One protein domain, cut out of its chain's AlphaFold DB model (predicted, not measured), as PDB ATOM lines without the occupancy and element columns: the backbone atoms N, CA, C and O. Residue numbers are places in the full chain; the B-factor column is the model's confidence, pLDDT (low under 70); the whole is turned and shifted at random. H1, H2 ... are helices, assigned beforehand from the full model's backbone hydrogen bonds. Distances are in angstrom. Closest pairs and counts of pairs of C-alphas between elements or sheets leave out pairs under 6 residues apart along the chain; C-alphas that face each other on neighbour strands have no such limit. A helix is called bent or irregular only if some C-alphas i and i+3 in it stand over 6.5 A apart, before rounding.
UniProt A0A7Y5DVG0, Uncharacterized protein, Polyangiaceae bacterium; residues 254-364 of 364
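What this domain is: This is residues 254 to 364 of the 364 residues of an uncharacterized protein of Polyangiaceae bacterium (UniProt A0A7Y5DVG0). Look first for two long helices, H2 and H3, that cross as an X near their middles; H1 folds back beside the first part of H2 and crosses the starting end of H3, while H4 folds back along H3. H3 is in the middle, with H1 and H2 on one side of it and H5, at the end of the printed part, on the other. The printed part has 111 residues with five named helices, H1 to H5 in chain order, and no named strand: the class is all helix. The whole is compact, with a radius of gyration of the C-alphas of 13.4 A and spans of 41 by 28 by 20 A.

How they stand to each other: Begin with H2, residues 272 to 296, and H3, residues 311 to 333, the hub, which touches four helices. With its residues 279 to 287 alone, H2 touches H3 about perpendicular, at 79 degrees; their closest C-alphas, of Gly 283 and Gly 319, are 4.0 A apart. H1, residues 255 to 268, forms a helical hairpin with H2 at a shallow tilt of 29 degrees, opposite ways, the closest C-alphas being Leu 266 and Leu 275 at 6.7 A. H1 also touches residues 311 to 316 of H3, about perpendicular at 88 degrees; look at the C-alphas of Ala 257 and Ala 312, their closest, 3.7 A apart. H4, residues 336 to 350, forms a second helical hairpin with H3, at 23 degrees, opposite ways, closest at the C-alphas of Leu 321 and Ala 350, 4.7 A. H4 touches H2 at a steep tilt of 59 degrees, closest at the C-alphas of Ala 290 and Leu 342, 6.1 A. H5, residues 353 to 362, touches H3 at a steep tilt of 61 degrees, the same way, closest at the C-alphas of Ala 317 and Ala 355, 5.1 A. H1 and H4 are apart. In H1 and H5 every O i to N i+4 pair is within hydrogen-bond range; in H2 it is 19 of 21, in H3 16 of 19, in H4 9 of 11.

Where its parts are: Find C-alpha 272 at (14.624, 26.001, 24.699); from there H2 runs 35.4 A to C-alpha 296 at (-3.401, 49.679, 5.613). H3 is 31.9 A long, with a kink of 58 degrees near residue 327, and is irregular, C-alphas 329 and 332 being 8.2 A apart. H4, 19.5 A, is irregular too, with C-alphas 345 and 348 7.4 A apart. H1 is 19.9 A long, and H5, 14.6 A, ends at C-alpha 362, (17.876, 26.871, 17.639).

The domain as a whole: The C-alphas farthest apart, of Ala 269 and Ala 298, are 41.8 A apart. The printed part has no cut; the link from H2 to H3, residues 297 to 310, is long, and the other three are tight. The pLDDT is under 70 at residues 308 to 309 and 363 to 364.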
ATOM      1  N   GLY A 254       4.324  49.462  25.614       87.31
ATOM      2  CA  GLY A 254       5.175  48.648  26.481       87.31
ATOM      3  C   GLY A 254       5.048  47.129  26.323       87.31
ATOM      4  O   GLY A 254       5.893  46.410  26.858       87.31
ATOM      5  N   VAL A 255       4.060  46.603  25.582       92.06
ATOM      6  CA  VAL A 255       3.832  45.142  25.492       92.06
ATOM      7  C   VAL A 255       5.028  44.408  24.892       92.06
ATOM      8  O   VAL A 255       5.519  43.440  25.473       92.06
ATOM      9  N   ASP A 256       5.530  44.869  23.744       91.81
ATOM     10  CA  ASP A 256       6.669  44.219  23.091       91.81
ATOM     11  C   ASP A 256       7.922  44.295  23.981       91.81
ATOM     12  O   ASP A 256       8.706  43.349  24.006       91.81
ATOM     13  N   ALA A 257       8.093  45.377  24.752       93.06
ATOM     14  CA  ALA A 257       9.201  45.530  25.693       93.06
ATOM     15  C   ALA A 257       9.090  44.557  26.876       93.06
ATOM     16  O   ALA A 257      10.088  43.957  27.276       93.06
ATOM     17  N   ALA A 258       7.893  44.359  27.432       94.94
ATOM     18  CA  ALA A 258       7.656  43.383  28.494       94.94
ATOM     19  C   ALA A 258       7.892  41.945  28.012       94.94
ATOM     20  O   ALA A 258       8.623  41.183  28.650       94.94
ATOM     21  N   LEU A 259       7.334  41.590  26.851       95.62
ATOM     22  CA  LEU A 259       7.545  40.279  26.240       95.62
ATOM     23  C   LEU A 259       9.010  40.073  25.858       95.62
ATOM     24  O   LEU A 259       9.538  38.981  26.040       95.62
ATOM     25  N   GLY A 260       9.686  41.107  25.363       94.81
ATOM     26  CA  GLY A 260      11.087  41.047  24.970       94.81
ATOM     27  C   GLY A 260      12.016  40.811  26.155       94.81
ATOM     28  O   GLY A 260      12.824  39.884  26.094       94.81
ATOM     29  N   ARG A 261      11.826  41.535  27.271       95.75
ATOM     30  CA  ARG A 261      12.512  41.252  28.548       95.75
ATOM     31  C   ARG A 261      12.313  39.802  28.986       95.75
ATOM     32  O   ARG A 261      13.287  39.098  29.246       95.75
ATOM     33  N   ALA A 262      11.061  39.348  29.052       96.81
ATOM     34  CA  ALA A 262      10.730  38.014  29.549       96.81
ATOM     35  C   ALA A 262      11.244  36.893  28.627       96.81
ATOM     36  O   ALA A 262      11.712  35.860  29.105       96.81
ATOM     37  N   THR A 263      11.198  37.098  27.308       96.19
ATOM     38  CA  THR A 263      11.701  36.128  26.321       96.19
ATOM     39  C   THR A 263      13.221  36.059  26.363       96.19
ATOM     40  O   THR A 263      13.779  34.965  26.361       96.19
ATOM     41  N   LYS A 264      13.900  37.208  26.472       95.19
ATOM     42  CA  LYS A 264      15.356  37.255  26.628       95.19
ATOM     43  C   LYS A 264      15.805  36.539  27.904       95.19
ATOM     44  O   LYS A 264      16.726  35.739  27.849       95.19
ATOM     45  N   ALA A 265      15.103  36.734  29.022       95.12
ATOM     46  CA  ALA A 265      15.401  36.015  30.260       95.12
ATOM     47  C   ALA A 265      15.289  34.483  30.102       95.12
ATOM     48  O   ALA A 265      16.137  33.751  30.609       95.12
ATOM     49  N   LEU A 266      14.286  33.984  29.366       94.19
ATOM     50  CA  LEU A 266      14.180  32.555  29.036       94.19
ATOM     51  C   LEU A 266      15.310  32.074  28.111       94.19
ATOM     52  O   LEU A 266      15.799  30.956  28.283       94.19
ATOM     53  N   PHE A 267      15.705  32.902  27.140       94.31
ATOM     54  CA  PHE A 267      16.808  32.643  26.212       94.31
ATOM     55  C   PHE A 267      18.138  32.500  26.949       94.31
ATOM     56  O   PHE A 267      18.811  31.478  26.818       94.31
ATOM     57  N   ASP A 268      18.461  33.464  27.807       94.00
ATOM     58  CA  ASP A 268      19.685  33.468  28.607       94.00
ATOM     59  C   ASP A 268      19.718  32.277  29.588       94.00
ATOM     60  O   ASP A 268      20.768  31.675  29.816       94.00
ATOM     61  N   ALA A 269      18.551  31.867  30.103       94.56
ATOM     62  CA  ALA A 269      18.386  30.681  30.945       94.56
ATOM     63  C   ALA A 269      18.384  29.341  30.174       94.56
ATOM     64  O   ALA A 269      18.236  28.288  30.795       94.56
ATOM     65  N   ARG A 270      18.544  29.355  28.840       93.06
ATOM     66  CA  ARG A 270      18.547  28.165  27.962       93.06
ATOM     67  C   ARG A 270      17.265  27.323  28.050       93.06
ATOM     68  O   ARG A 270      17.293  26.099  27.924       93.06
ATOM     69  N   GLY A 271      16.117  27.971  28.256       90.00
ATOM     70  CA  GLY A 271      14.799  27.331  28.327       90.00
ATOM     71  C   GLY A 271      14.216  26.976  26.954       90.00
ATOM     72  O   GLY A 271      13.120  27.427  26.627       90.00
ATOM     73  N   TRP A 272      14.932  26.204  26.128       89.44
ATOM     74  CA  TRP A 272      14.624  26.001  24.699       89.44
ATOM     75  C   TRP A 272      13.212  25.474  24.418       89.44
ATOM     76  O   TRP A 272      12.526  25.967  23.522       89.44
ATOM     77  N   VAL A 273      12.732  24.527  25.228       88.69
ATOM     78  CA  VAL A 273      11.379  23.963  25.087       88.69
ATOM     79  C   VAL A 273      10.311  25.033  25.338       88.69
ATOM     80  O   VAL A 273       9.329  25.135  24.604       88.69
ATOM     81  N   GLN A 274      10.497  25.844  26.378       93.19
ATOM     82  CA  GLN A 274       9.592  26.933  26.735       93.19
ATOM     83  C   GLN A 274       9.645  28.051  25.691       93.19
ATOM     84  O   GLN A 274       8.602  28.591  25.323       93.19
ATOM     85  N   LEU A 275      10.838  28.352  25.174       92.56
ATOM     86  CA  LEU A 275      11.027  29.347  24.125       92.56
ATOM     87  C   LEU A 275      10.262  28.983  22.861       92.56
ATOM     88  O   LEU A 275       9.620  29.867  22.318       92.56
ATOM     89  N   GLY A 276      10.221  27.713  22.442       91.69
ATOM     90  CA  GLY A 276       9.394  27.302  21.299       91.69
ATOM     91  C   GLY A 276       7.923  27.730  21.436       91.69
ATOM     92  O   GLY A 276       7.352  28.311  20.519       91.69
ATOM     93  N   THR A 277       7.332  27.560  22.626       93.44
ATOM     94  CA  THR A 277       5.950  28.009  22.905       93.44
ATOM     95  C   THR A 277       5.808  29.536  22.860       93.44
ATOM     96  O   THR A 277       4.789  30.060  22.411       93.44
ATOM     97  N   VAL A 278       6.816  30.272  23.334       96.19
ATOM     98  CA  VAL A 278       6.819  31.744  23.293       96.19
ATOM     99  C   VAL A 278       7.026  32.257  21.864       96.19
ATOM    100  O   VAL A 278       6.385  33.227  21.466       96.19
ATOM    101  N   MET A 279       7.858  31.584  21.068       94.50
ATOM    102  CA  MET A 279       8.093  31.896  19.658       94.50
ATOM    103  C   MET A 279       6.803  31.788  18.845       94.50
ATOM    104  O   MET A 279       6.553  32.663  18.023       94.50
ATOM    105  N   ASP A 280       5.940  30.807  19.126       93.69
ATOM    106  CA  ASP A 280       4.615  30.720  18.500       93.69
ATOM    107  C   ASP A 280       3.760  31.969  18.769       93.69
ATOM    108  O   ASP A 280       3.187  32.545  17.845       93.69
ATOM    109  N   LEU A 281       3.698  32.429  20.027       95.62
ATOM    110  CA  LEU A 281       2.960  33.641  20.399       95.62
ATOM    111  C   LEU A 281       3.504  34.874  19.670       95.62
ATOM    112  O   LEU A 281       2.735  35.658  19.111       95.62
ATOM    113  N   LEU A 282       4.827  35.057  19.708       95.62
ATOM    114  CA  LEU A 282       5.495  36.197  19.084       95.62
ATOM    115  C   LEU A 282       5.370  36.149  17.558       95.62
ATOM    116  O   LEU A 282       5.207  37.194  16.932       95.62
ATOM    117  N   GLY A 283       5.410  34.954  16.968       94.94
ATOM    118  CA  GLY A 283       5.227  34.714  15.541       94.94
ATOM    119  C   GLY A 283       3.828  35.079  15.071       94.94
ATOM    120  O   GLY A 283       3.679  35.885  14.156       94.94
ATOM    121  N   GLU A 284       2.798  34.561  15.738       93.69
ATOM    122  CA  GLU A 284       1.408  34.908  15.437       93.69
ATOM    123  C   GLU A 284       1.154  36.423  15.631       93.69
ATOM    124  O   GLU A 284       0.499  37.051  14.798       93.69
ATOM    125  N   ARG A 285       1.746  37.053  16.661       92.94
ATOM    126  CA  ARG A 285       1.670  38.514  16.866       92.94
ATOM    127  C   ARG A 285       2.370  39.296  15.749       92.94
ATOM    128  O   ARG A 285       1.818  40.278  15.259       92.94
ATOM    129  N   ALA A 286       3.571  38.889  15.336       93.69
ATOM    130  CA  ALA A 286       4.306  39.538  14.250       93.69
ATOM    131  C   ALA A 286       3.580  39.397  12.905       93.69
ATOM    132  O   ALA A 286       3.526  40.357  12.136       93.69
ATOM    133  N   LEU A 287       2.983  38.231  12.650       93.38
ATOM    134  CA  LEU A 287       2.174  37.972  11.466       93.38
ATOM    135  C   LEU A 287       0.921  38.856  11.439       93.38
ATOM    136  O   LEU A 287       0.678  39.501  10.424       93.38
ATOM    137  N   ALA A 288       0.193  38.964  12.556       91.50
ATOM    138  CA  ALA A 288      -0.967  39.850  12.665       91.50
ATOM    139  C   ALA A 288      -0.596  41.313  12.370       91.50
ATOM    140  O   ALA A 288      -1.260  41.970  11.573       91.50
ATOM    141  N   ARG A 289       0.526  41.805  12.918       90.56
ATOM    142  CA  ARG A 289       1.033  43.159  12.621       90.56
ATOM    143  C   ARG A 289       1.414  43.349  11.154       90.56
ATOM    144  O   ARG A 289       1.158  44.408  10.591       90.56
ATOM    145  N   ALA A 290       2.029  42.346  10.530       92.62
ATOM    146  CA  ALA A 290       2.346  42.412   9.108       92.62
ATOM    147  C   ALA A 290       1.068  42.446   8.255       92.62
ATOM    148  O   ALA A 290       0.992  43.231   7.318       92.62
ATOM    149  N   GLN A 291       0.048  41.659   8.603       92.44
ATOM    150  CA  GLN A 291      -1.251  41.680   7.924       92.44
ATOM    151  C   GLN A 291      -1.975  43.023   8.091       92.44
ATOM    152  O   GLN A 291      -2.508  43.540   7.112       92.44
ATOM    153  N   GLU A 292      -1.947  43.618   9.288       90.75
ATOM    154  CA  GLU A 292      -2.451  44.979   9.533       90.75
ATOM    155  C   GLU A 292      -1.755  46.007   8.623       90.75
ATOM    156  O   GLU A 292      -2.419  46.853   8.024       90.75
ATOM    157  N   GLU A 293      -0.430  45.910   8.460       90.56
ATOM    158  CA  GLU A 293       0.338  46.789   7.568       90.56
ATOM    159  C   GLU A 293      -0.078  46.631   6.099       90.56
ATOM    160  O   GLU A 293      -0.325  47.627   5.417       90.56
ATOM    161  N   LEU A 294      -0.199  45.384   5.625       92.00
ATOM    162  CA  LEU A 294      -0.642  45.081   4.260       92.00
ATOM    163  C   LEU A 294      -2.068  45.575   3.991       92.00
ATOM    164  O   LEU A 294      -2.372  45.995   2.877       92.00
ATOM    165  N   ALA A 295      -2.946  45.517   4.993       91.38
ATOM    166  CA  ALA A 295      -4.316  46.001   4.871       91.38
ATOM    167  C   ALA A 295      -4.385  47.537   4.839       91.38
ATOM    168  O   ALA A 295      -5.305  48.105   4.251       91.38
ATOM    169  N   ARG A 296      -3.419  48.218   5.469       91.00
ATOM    170  CA  ARG A 296      -3.401  49.679   5.613       91.00
ATOM    171  C   ARG A 296      -2.884  50.413   4.377       91.00
ATOM    172  O   ARG A 296      -3.326  51.530   4.120       91.00
ATOM    173  N   THR A 297      -1.932  49.845   3.637       88.81
ATOM    174  CA  THR A 297      -1.297  50.519   2.489       88.81
ATOM    175  C   THR A 297      -1.013  49.562   1.334       88.81
ATOM    176  O   THR A 297      -0.632  48.412   1.532       88.81
ATOM    177  N   ALA A 298      -1.154  50.065   0.103       82.38
ATOM    178  CA  ALA A 298      -0.807  49.329  -1.114       82.38
ATOM    179  C   ALA A 298       0.715  49.160  -1.304       82.38
ATOM    180  O   ALA A 298       1.132  48.253  -2.024       82.38
ATOM    181  N   ASP A 299       1.518  50.014  -0.656       86.44
ATOM    182  CA  ASP A 299       2.985  49.958  -0.632       86.44
ATOM    183  C   ASP A 299       3.486  49.820   0.823       86.44
ATOM    184  O   ASP A 299       3.789  50.816   1.492       86.44
ATOM    185  N   PRO A 300       3.459  48.596   1.379       87.31
ATOM    186  CA  PRO A 300       3.796  48.328   2.770       87.31
ATOM    187  C   PRO A 300       5.305  48.393   2.993       87.31
ATOM    188  O   PRO A 300       6.092  47.696   2.348       87.31
ATOM    189  N   LYS A 301       5.718  49.216   3.958       88.62
ATOM    190  CA  LYS A 301       7.129  49.342   4.334       88.62
ATOM    191  C   LYS A 301       7.534  48.243   5.322       88.62
ATOM    192  O   LYS A 301       6.694  47.777   6.095       88.62
ATOM    193  N   PRO A 302       8.822  47.850   5.353       90.38
ATOM    194  CA  PRO A 302       9.337  46.952   6.380       90.38
ATOM    195  C   PRO A 302       9.032  47.463   7.788       90.38
ATOM    196  O   PRO A 302       9.212  48.648   8.081       90.38
ATOM    197  N   LEU A 303       8.608  46.561   8.675       88.06
ATOM    198  CA  LEU A 303       8.367  46.916  10.068       88.06
ATOM    199  C   LEU A 303       9.693  47.310  10.739       88.06
ATOM    200  O   LEU A 303      10.687  46.586  10.614       88.06
ATOM    201  N   PRO A 304       9.728  48.415  11.505       86.50
ATOM    202  CA  PRO A 304      10.960  48.905  12.111       86.50
ATOM    203  C   PRO A 304      11.498  47.910  13.140       86.50
ATOM    204  O   PRO A 304      10.731  47.343  13.924       86.50
ATOM    205  N   ILE A 305      12.817  47.711  13.163       81.31
ATOM    206  CA  ILE A 305      13.500  46.782  14.083       81.31
ATOM    207  C   ILE A 305      13.400  47.259  15.547       81.31
ATOM    208  O   ILE A 305      13.286  46.448  16.468       81.31
ATOM    209  N   GLY A 306      13.360  48.578  15.754       78.94
ATOM    210  CA  GLY A 306      13.549  49.228  17.055       78.94
ATOM    211  C   GLY A 306      14.962  49.800  17.179       78.94
ATOM    212  O   GLY A 306      15.766  49.679  16.252       78.94
ATOM    213  N   THR A 307      15.254  50.459  18.296       76.94
ATOM    214  CA  THR A 307      16.594  50.982  18.591       76.94
ATOM    215  C   THR A 307      17.461  49.914  19.257       76.94
ATOM    216  O   THR A 307      16.969  49.052  19.981       76.94
ATOM    217  N   ALA A 308      18.775  49.947  19.020       65.94
ATOM    218  CA  ALA A 308      19.693  49.017  19.671       65.94
ATOM    219  C   ALA A 308      19.615  49.168  21.203       65.94
ATOM    220  O   ALA A 308      19.695  50.280  21.721       65.94
ATOM    221  N   GLY A 309      19.441  48.051  21.915       67.25
ATOM    222  CA  GLY A 309      19.253  48.033  23.370       67.25
ATOM    223  C   GLY A 309      17.800  48.177  23.840       67.25
ATOM    224  O   GLY A 309      17.555  47.998  25.030       67.25
ATOM    225  N   ASP A 310      16.842  48.434  22.940       83.69
ATOM    226  CA  ASP A 310      15.410  48.389  23.256       83.69
ATOM    227  C   ASP A 310      14.994  46.953  23.590       83.69
ATOM    228  O   ASP A 310      15.227  46.003  22.835       83.69
ATOM    229  N   GLU A 311      14.340  46.790  24.733       86.69
ATOM    230  CA  GLU A 311      13.840  45.503  25.198       86.69
ATOM    231  C   GLU A 311      12.813  44.925  24.219       86.69
ATOM    232  O   GLU A 311      12.753  43.710  24.040       86.69
ATOM    233  N   ALA A 312      12.071  45.779  23.503       90.94
ATOM    234  CA  ALA A 312      11.106  45.345  22.500       90.94
ATOM    235  C   ALA A 312      11.755  44.723  21.256       90.94
ATOM    236  O   ALA A 312      11.124  43.903  20.580       90.94
ATOM    237  N   THR A 313      13.010  45.067  20.943       92.19
ATOM    238  CA  THR A 313      13.712  44.531  19.768       92.19
ATOM    239  C   THR A 313      13.842  43.014  19.834       92.19
ATOM    240  O   THR A 313      13.672  42.358  18.806       92.19
ATOM    241  N   PHE A 314      14.041  42.433  21.024       93.25
ATOM    242  CA  PHE A 314      14.148  40.979  21.171       93.25
ATOM    243  C   PHE A 314      12.847  40.267  20.782       93.25
ATOM    244  O   PHE A 314      12.866  39.378  19.932       93.25
ATOM    245  N   ALA A 315      11.702  40.701  21.324       93.94
ATOM    246  CA  ALA A 315      10.401  40.120  20.983       93.94
ATOM    247  C   ALA A 315      10.042  40.310  19.501       93.94
ATOM    248  O   ALA A 315       9.534  39.391  18.861       93.94
ATOM    249  N   ARG A 316      10.333  41.489  18.935       94.00
ATOM    250  CA  ARG A 316      10.057  41.801  17.523       94.00
ATOM    251  C   ARG A 316      10.902  40.958  16.565       94.00
ATOM    252  O   ARG A 316      10.374  40.498  15.555       94.00
ATOM    253  N   ALA A 317      12.185  40.760  16.869       94.31
ATOM    254  CA  ALA A 317      13.092  39.923  16.085       94.31
ATOM    255  C   ALA A 317      12.697  38.440  16.170       94.31
ATOM    256  O   ALA A 317      12.504  37.798  15.138       94.31
ATOM    257  N   ALA A 318      12.485  37.937  17.391       94.44
ATOM    258  CA  ALA A 318      12.008  36.584  17.673       94.44
ATOM    259  C   ALA A 318      10.696  36.269  16.934       94.44
ATOM    260  O   ALA A 318      10.593  35.273  16.217       94.44
ATOM    261  N   GLY A 319       9.709  37.164  17.038       95.38
ATOM    262  CA  GLY A 319       8.426  37.014  16.359       95.38
ATOM    263  C   GLY A 319       8.544  37.044  14.838       95.38
ATOM    264  O   GLY A 319       7.941  36.221  14.160       95.38
ATOM    265  N   ALA A 320       9.358  37.940  14.275       95.75
ATOM    266  CA  ALA A 320       9.561  37.984  12.829       95.75
ATOM    267  C   ALA A 320      10.241  36.713  12.290       95.75
ATOM    268  O   ALA A 320       9.865  36.234  11.219       95.75
ATOM    269  N   LEU A 321      11.197  36.146  13.035       95.56
ATOM    270  CA  LEU A 321      11.832  34.869  12.702       95.56
ATOM    271  C   LEU A 321      10.805  33.723  12.713       95.56
ATOM    272  O   LEU A 321      10.659  33.019  11.713       95.56
ATOM    273  N   ALA A 322      10.032  33.595  13.797       95.00
ATOM    274  CA  ALA A 322       8.981  32.584  13.924       95.00
ATOM    275  C   ALA A 322       7.912  32.709  12.823       95.00
ATOM    276  O   ALA A 322       7.531  31.716  12.203       95.00
ATOM    277  N   ALA A 323       7.472  33.933  12.518       95.25
ATOM    278  CA  ALA A 323       6.493  34.197  11.467       95.25
ATOM    279  C   ALA A 323       7.018  33.814  10.074       95.25
ATOM    280  O   ALA A 323       6.286  33.218   9.283       95.25
ATOM    281  N   ARG A 324       8.292  34.096   9.762       94.94
ATOM    282  CA  ARG A 324       8.901  33.658   8.495       94.94
ATOM    283  C   ARG A 324       8.980  32.140   8.395       94.94
ATOM    284  O   ARG A 324       8.654  31.601   7.340       94.94
ATOM    285  N   GLN A 325       9.358  31.461   9.476       93.12
ATOM    286  CA  GLN A 325       9.399  29.999   9.508       93.12
ATOM    287  C   GLN A 325       8.003  29.388   9.327       93.12
ATOM    288  O   GLN A 325       7.831  28.422   8.579       93.12
ATOM    289  N   PHE A 326       6.982  29.990   9.937       92.94
ATOM    290  CA  PHE A 326       5.591  29.612   9.710       92.94
ATOM    291  C   PHE A 326       5.185  29.802   8.243       92.94
ATOM    292  O   PHE A 326       4.629  28.893   7.638       92.94
ATOM    293  N   ILE A 327       5.513  30.940   7.627       93.56
ATOM    294  CA  ILE A 327       5.220  31.188   6.208       93.56
ATOM    295  C   ILE A 327       5.946  30.177   5.304       93.56
ATOM    296  O   ILE A 327       5.378  29.723   4.313       93.56
ATOM    297  N   ALA A 328       7.180  29.799   5.634       89.75
ATOM    298  CA  ALA A 328       7.937  28.819   4.861       89.75
ATOM    299  C   ALA A 328       7.329  27.408   4.945       89.75
ATOM    300  O   ALA A 328       7.273  26.704   3.941       89.75
ATOM    301  N   THR A 329       6.847  27.007   6.123       89.88
ATOM    302  CA  THR A 329       6.337  25.646   6.369       89.88
ATOM    303  C   THR A 329       4.836  25.491   6.099       89.88
ATOM    304  O   THR A 329       4.403  24.436   5.646       89.88
ATOM    305  N   GLN A 330       4.034  26.530   6.347       86.31
ATOM    306  CA  GLN A 330       2.566  26.510   6.292       86.31
ATOM    307  C   GLN A 330       1.965  27.610   5.404       86.31
ATOM    308  O   GLN A 330       0.747  27.763   5.342       86.31
ATOM    309  N   GLY A 331       2.777  28.367   4.657       75.94
ATOM    310  CA  GLY A 331       2.317  29.522   3.876       75.94
ATOM    311  C   GLY A 331       1.427  29.211   2.671       75.94
ATOM    312  O   GLY A 331       1.111  30.130   1.914       75.94
ATOM    313  N   GLY A 332       1.020  27.954   2.466       79.38
ATOM    314  CA  GLY A 332       0.030  27.560   1.458       79.38
ATOM    315  C   GLY A 332      -1.348  28.202   1.664       79.38
ATOM    316  O   GLY A 332      -2.129  28.260   0.722       79.38
ATOM    317  N   CYS A 333      -1.627  28.730   2.859       85.19
ATOM    318  CA  CYS A 333      -2.833  29.507   3.152       85.19
ATOM    319  C   CYS A 333      -2.821  30.939   2.583       85.19
ATOM    320  O   CYS A 333      -3.873  31.571   2.555       85.19
ATOM    321  N   PHE A 334      -1.670  31.442   2.122       88.88
ATOM    322  CA  PHE A 334      -1.531  32.776   1.532       88.88
ATOM    323  C   PHE A 334      -1.384  32.702   0.013       88.88
ATOM    324  O   PHE A 334      -0.725  31.799  -0.516       88.88
ATOM    325  N   SER A 335      -1.907  33.712  -0.686       91.06
ATOM    326  CA  SER A 335      -1.578  33.904  -2.104       91.06
ATOM    327  C   SER A 335      -0.078  34.178  -2.276       91.06
ATOM    328  O   SER A 335       0.580  34.693  -1.372       91.06
ATOM    329  N   GLU A 336       0.496  33.873  -3.443       90.81
ATOM    330  CA  GLU A 336       1.935  34.090  -3.675       90.81
ATOM    331  C   GLU A 336       2.341  35.562  -3.482       90.81
ATOM    332  O   GLU A 336       3.368  35.867  -2.865       90.81
ATOM    333  N   ARG A 337       1.496  36.488  -3.953       90.00
ATOM    334  CA  ARG A 337       1.692  37.934  -3.790       90.00
ATOM    335  C   ARG A 337       1.683  38.339  -2.319       90.00
ATOM    336  O   ARG A 337       2.557  39.089  -1.883       90.00
ATOM    337  N   GLU A 338       0.709  37.852  -1.561       89.88
ATOM    338  CA  GLU A 338       0.593  38.129  -0.130       89.88
ATOM    339  C   GLU A 338       1.789  37.561   0.631       89.88
ATOM    340  O   GLU A 338       2.426  38.281   1.394       89.88
ATOM    341  N   ARG A 339       2.189  36.320   0.331       91.94
ATOM    342  CA  ARG A 339       3.372  35.681   0.911       91.94
ATOM    343  C   ARG A 339       4.630  36.522   0.707       91.94
ATOM    344  O   ARG A 339       5.363  36.776   1.660       91.94
ATOM    345  N   ARG A 340       4.878  36.980  -0.525       91.62
ATOM    346  CA  ARG A 340       6.033  37.828  -0.856       91.62
ATOM    347  C   ARG A 340       5.994  39.155  -0.092       91.62
ATOM    348  O   ARG A 340       7.023  39.605   0.403       91.62
ATOM    349  N   SER A 341       4.805  39.738   0.046       92.50
ATOM    350  CA  SER A 341       4.598  41.000   0.765       92.50
ATOM    351  C   SER A 341       4.838  40.834   2.271       92.50
ATOM    352  O   SER A 341       5.598  41.602   2.851       92.50
ATOM    353  N   LEU A 342       4.296  39.780   2.891       93.44
ATOM    354  CA  LEU A 342       4.531  39.447   4.301       93.44
ATOM    355  C   LEU A 342       6.022  39.229   4.596       93.44
ATOM    356  O   LEU A 342       6.551  39.775   5.564       93.44
ATOM    357  N   LEU A 343       6.721  38.467   3.745       93.75
ATOM    358  CA  LEU A 343       8.160  38.228   3.892       93.75
ATOM    359  C   LEU A 343       8.979  39.522   3.766       93.75
ATOM    360  O   LEU A 343       9.934  39.701   4.520       93.75
ATOM    361  N   SER A 344       8.592  40.425   2.860       93.56
ATOM    362  CA  SER A 344       9.214  41.748   2.715       93.56
ATOM    363  C   SER A 344       9.036  42.594   3.982       93.56
ATOM    364  O   SER A 344      10.009  43.096   4.546       93.56
ATOM    365  N   VAL A 345       7.803  42.670   4.495       93.94
ATOM    366  CA  VAL A 345       7.447  43.461   5.681       93.94
ATOM    367  C   VAL A 345       8.182  42.978   6.939       93.94
ATOM    368  O   VAL A 345       8.642  43.787   7.749       93.94
ATOM    369  N   LEU A 346       8.339  41.662   7.098       94.62
ATOM    370  CA  LEU A 346       9.030  41.045   8.238       94.62
ATOM    371  C   LEU A 346      10.562  41.009   8.087       94.62
ATOM    372  O   LEU A 346      11.272  40.787   9.072       94.62
ATOM    373  N   GLY A 347      11.077  41.208   6.871       92.12
ATOM    374  CA  GLY A 347      12.459  40.908   6.497       92.12
ATOM    375  C   GLY A 347      13.509  41.613   7.355       92.12
ATOM    376  O   GLY A 347      14.425  40.960   7.855       92.12
ATOM    377  N   ALA A 348      13.346  42.918   7.593       92.00
ATOM    378  CA  ALA A 348      14.298  43.713   8.372       92.00
ATOM    379  C   ALA A 348      14.445  43.205   9.820       92.00
ATOM    380  O   ALA A 348      15.554  43.067  10.330       92.00
ATOM    381  N   ARG A 349      13.333  42.853  10.478       92.94
ATOM    382  CA  ARG A 349      13.340  42.303  11.847       92.94
ATOM    383  C   ARG A 349      13.965  40.915  11.902       92.94
ATOM    384  O   ARG A 349      14.786  40.652  12.777       92.94
ATOM    385  N   ALA A 350      13.604  40.052  10.957       92.69
ATOM    386  CA  ALA A 350      14.054  38.664  10.931       92.69
ATOM    387  C   ALA A 350      15.513  38.479  10.480       92.69
ATOM    388  O   ALA A 350      16.048  37.388  10.610       92.69
ATOM    389  N   THR A 351      16.150  39.513   9.926       92.62
ATOM    390  CA  THR A 351      17.573  39.499   9.528       92.62
ATOM    391  C   THR A 351      18.453  40.355  10.440       92.62
ATOM    392  O   THR A 351      19.653  40.493  10.197       92.62
ATOM    393  N   SER A 352      17.868  40.912  11.505       92.88
ATOM    394  CA  SER A 352      18.596  41.653  12.534       92.88
ATOM    395  C   SER A 352      19.610  40.765  13.258       92.88
ATOM    396  O   SER A 352      19.470  39.542  13.303       92.88
ATOM    397  N   ASP A 353      20.618  41.374  13.879       92.06
ATOM    398  CA  ASP A 353      21.648  40.615  14.597       92.06
ATOM    399  C   ASP A 353      21.075  39.823  15.778       92.06
ATOM    400  O   ASP A 353      21.520  38.710  16.046       92.06
ATOM    401  N   VAL A 354      20.017  40.333  16.417       91.44
ATOM    402  CA  VAL A 354      19.275  39.597  17.451       91.44
ATOM    403  C   VAL A 354      18.582  38.365  16.863       91.44
ATOM    404  O   VAL A 354      18.648  37.291  17.454       91.44
ATOM    405  N   ALA A 355      17.958  38.477  15.685       91.88
ATOM    406  CA  ALA A 355      17.336  37.325  15.030       91.88
ATOM    407  C   ALA A 355      18.369  36.244  14.677       91.88
ATOM    408  O   ALA A 355      18.121  35.072  14.941       91.88
ATOM    409  N   LYS A 356      19.550  36.636  14.174       92.81
ATOM    410  CA  LYS A 356      20.656  35.703  13.887       92.81
ATOM    411  C   LYS A 356      21.158  34.993  15.145       92.81
ATOM    412  O   LYS A 356      21.437  33.800  15.100       92.81
ATOM    413  N   GLN A 357      21.265  35.708  16.269       91.38
ATOM    414  CA  GLN A 357      21.642  35.113  17.558       91.38
ATOM    415  C   GLN A 357      20.620  34.070  18.019       91.38
ATOM    416  O   GLN A 357      21.004  33.000  18.485       91.38
ATOM    417  N   ILE A 358      19.326  34.369  17.868       90.56
ATOM    418  CA  ILE A 358      18.249  33.435  18.209       90.56
ATOM    419  C   ILE A 358      18.299  32.210  17.290       90.56
ATOM    420  O   ILE A 358      18.288  31.085  17.777       90.56
ATOM    421  N   GLU A 359      18.395  32.413  15.977       90.38
ATOM    422  CA  GLU A 359      18.454  31.336  14.983       90.38
ATOM    423  C   GLU A 359      19.645  30.396  15.218       90.38
ATOM    424  O   GLU A 359      19.469  29.180  15.242       90.38
ATOM    425  N   ALA A 360      20.833  30.946  15.493       88.88
ATOM    426  CA  ALA A 360      22.025  30.159  15.810       88.88
ATOM    427  C   ALA A 360      21.850  29.275  17.057       88.88
ATOM    428  O   ALA A 360      22.431  28.197  17.131       88.88
ATOM    429  N   ALA A 361      21.038  29.704  18.026       84.00
ATOM    430  CA  ALA A 361      20.763  28.924  19.227       84.00
ATOM    431  C   ALA A 361      19.736  27.795  19.014       84.00
ATOM    432  O   ALA A 361      19.749  26.835  19.775       84.00
ATOM    433  N   PHE A 362      18.860  27.904  18.006       75.25
ATOM    434  CA  PHE A 362      17.876  26.871  17.639       75.25
ATOM    435  C   PHE A 362      18.363  25.915  16.536       75.25
ATOM    436  O   PHE A 362      17.752  24.870  16.326       75.25
ATOM    437  N   GLY A 363      19.417  26.284  15.799       62.38
ATOM    438  CA  GLY A 363      20.040  25.460  14.754       62.38
ATOM    439  C   GLY A 363      20.998  24.374  15.268       62.38
ATOM    440  O   GLY A 363      21.573  23.645  14.459       62.38
ATOM    441  N   HIS A 364      21.165  24.275  16.589       43.41
ATOM    442  CA  HIS A 364      21.879  23.223  17.319       43.41
ATOM    443  C   HIS A 364      20.894  22.461  18.205       43.41
ATOM    444  O   HIS A 364      21.157  21.262  18.455       43.41
TER     445      HIS A 364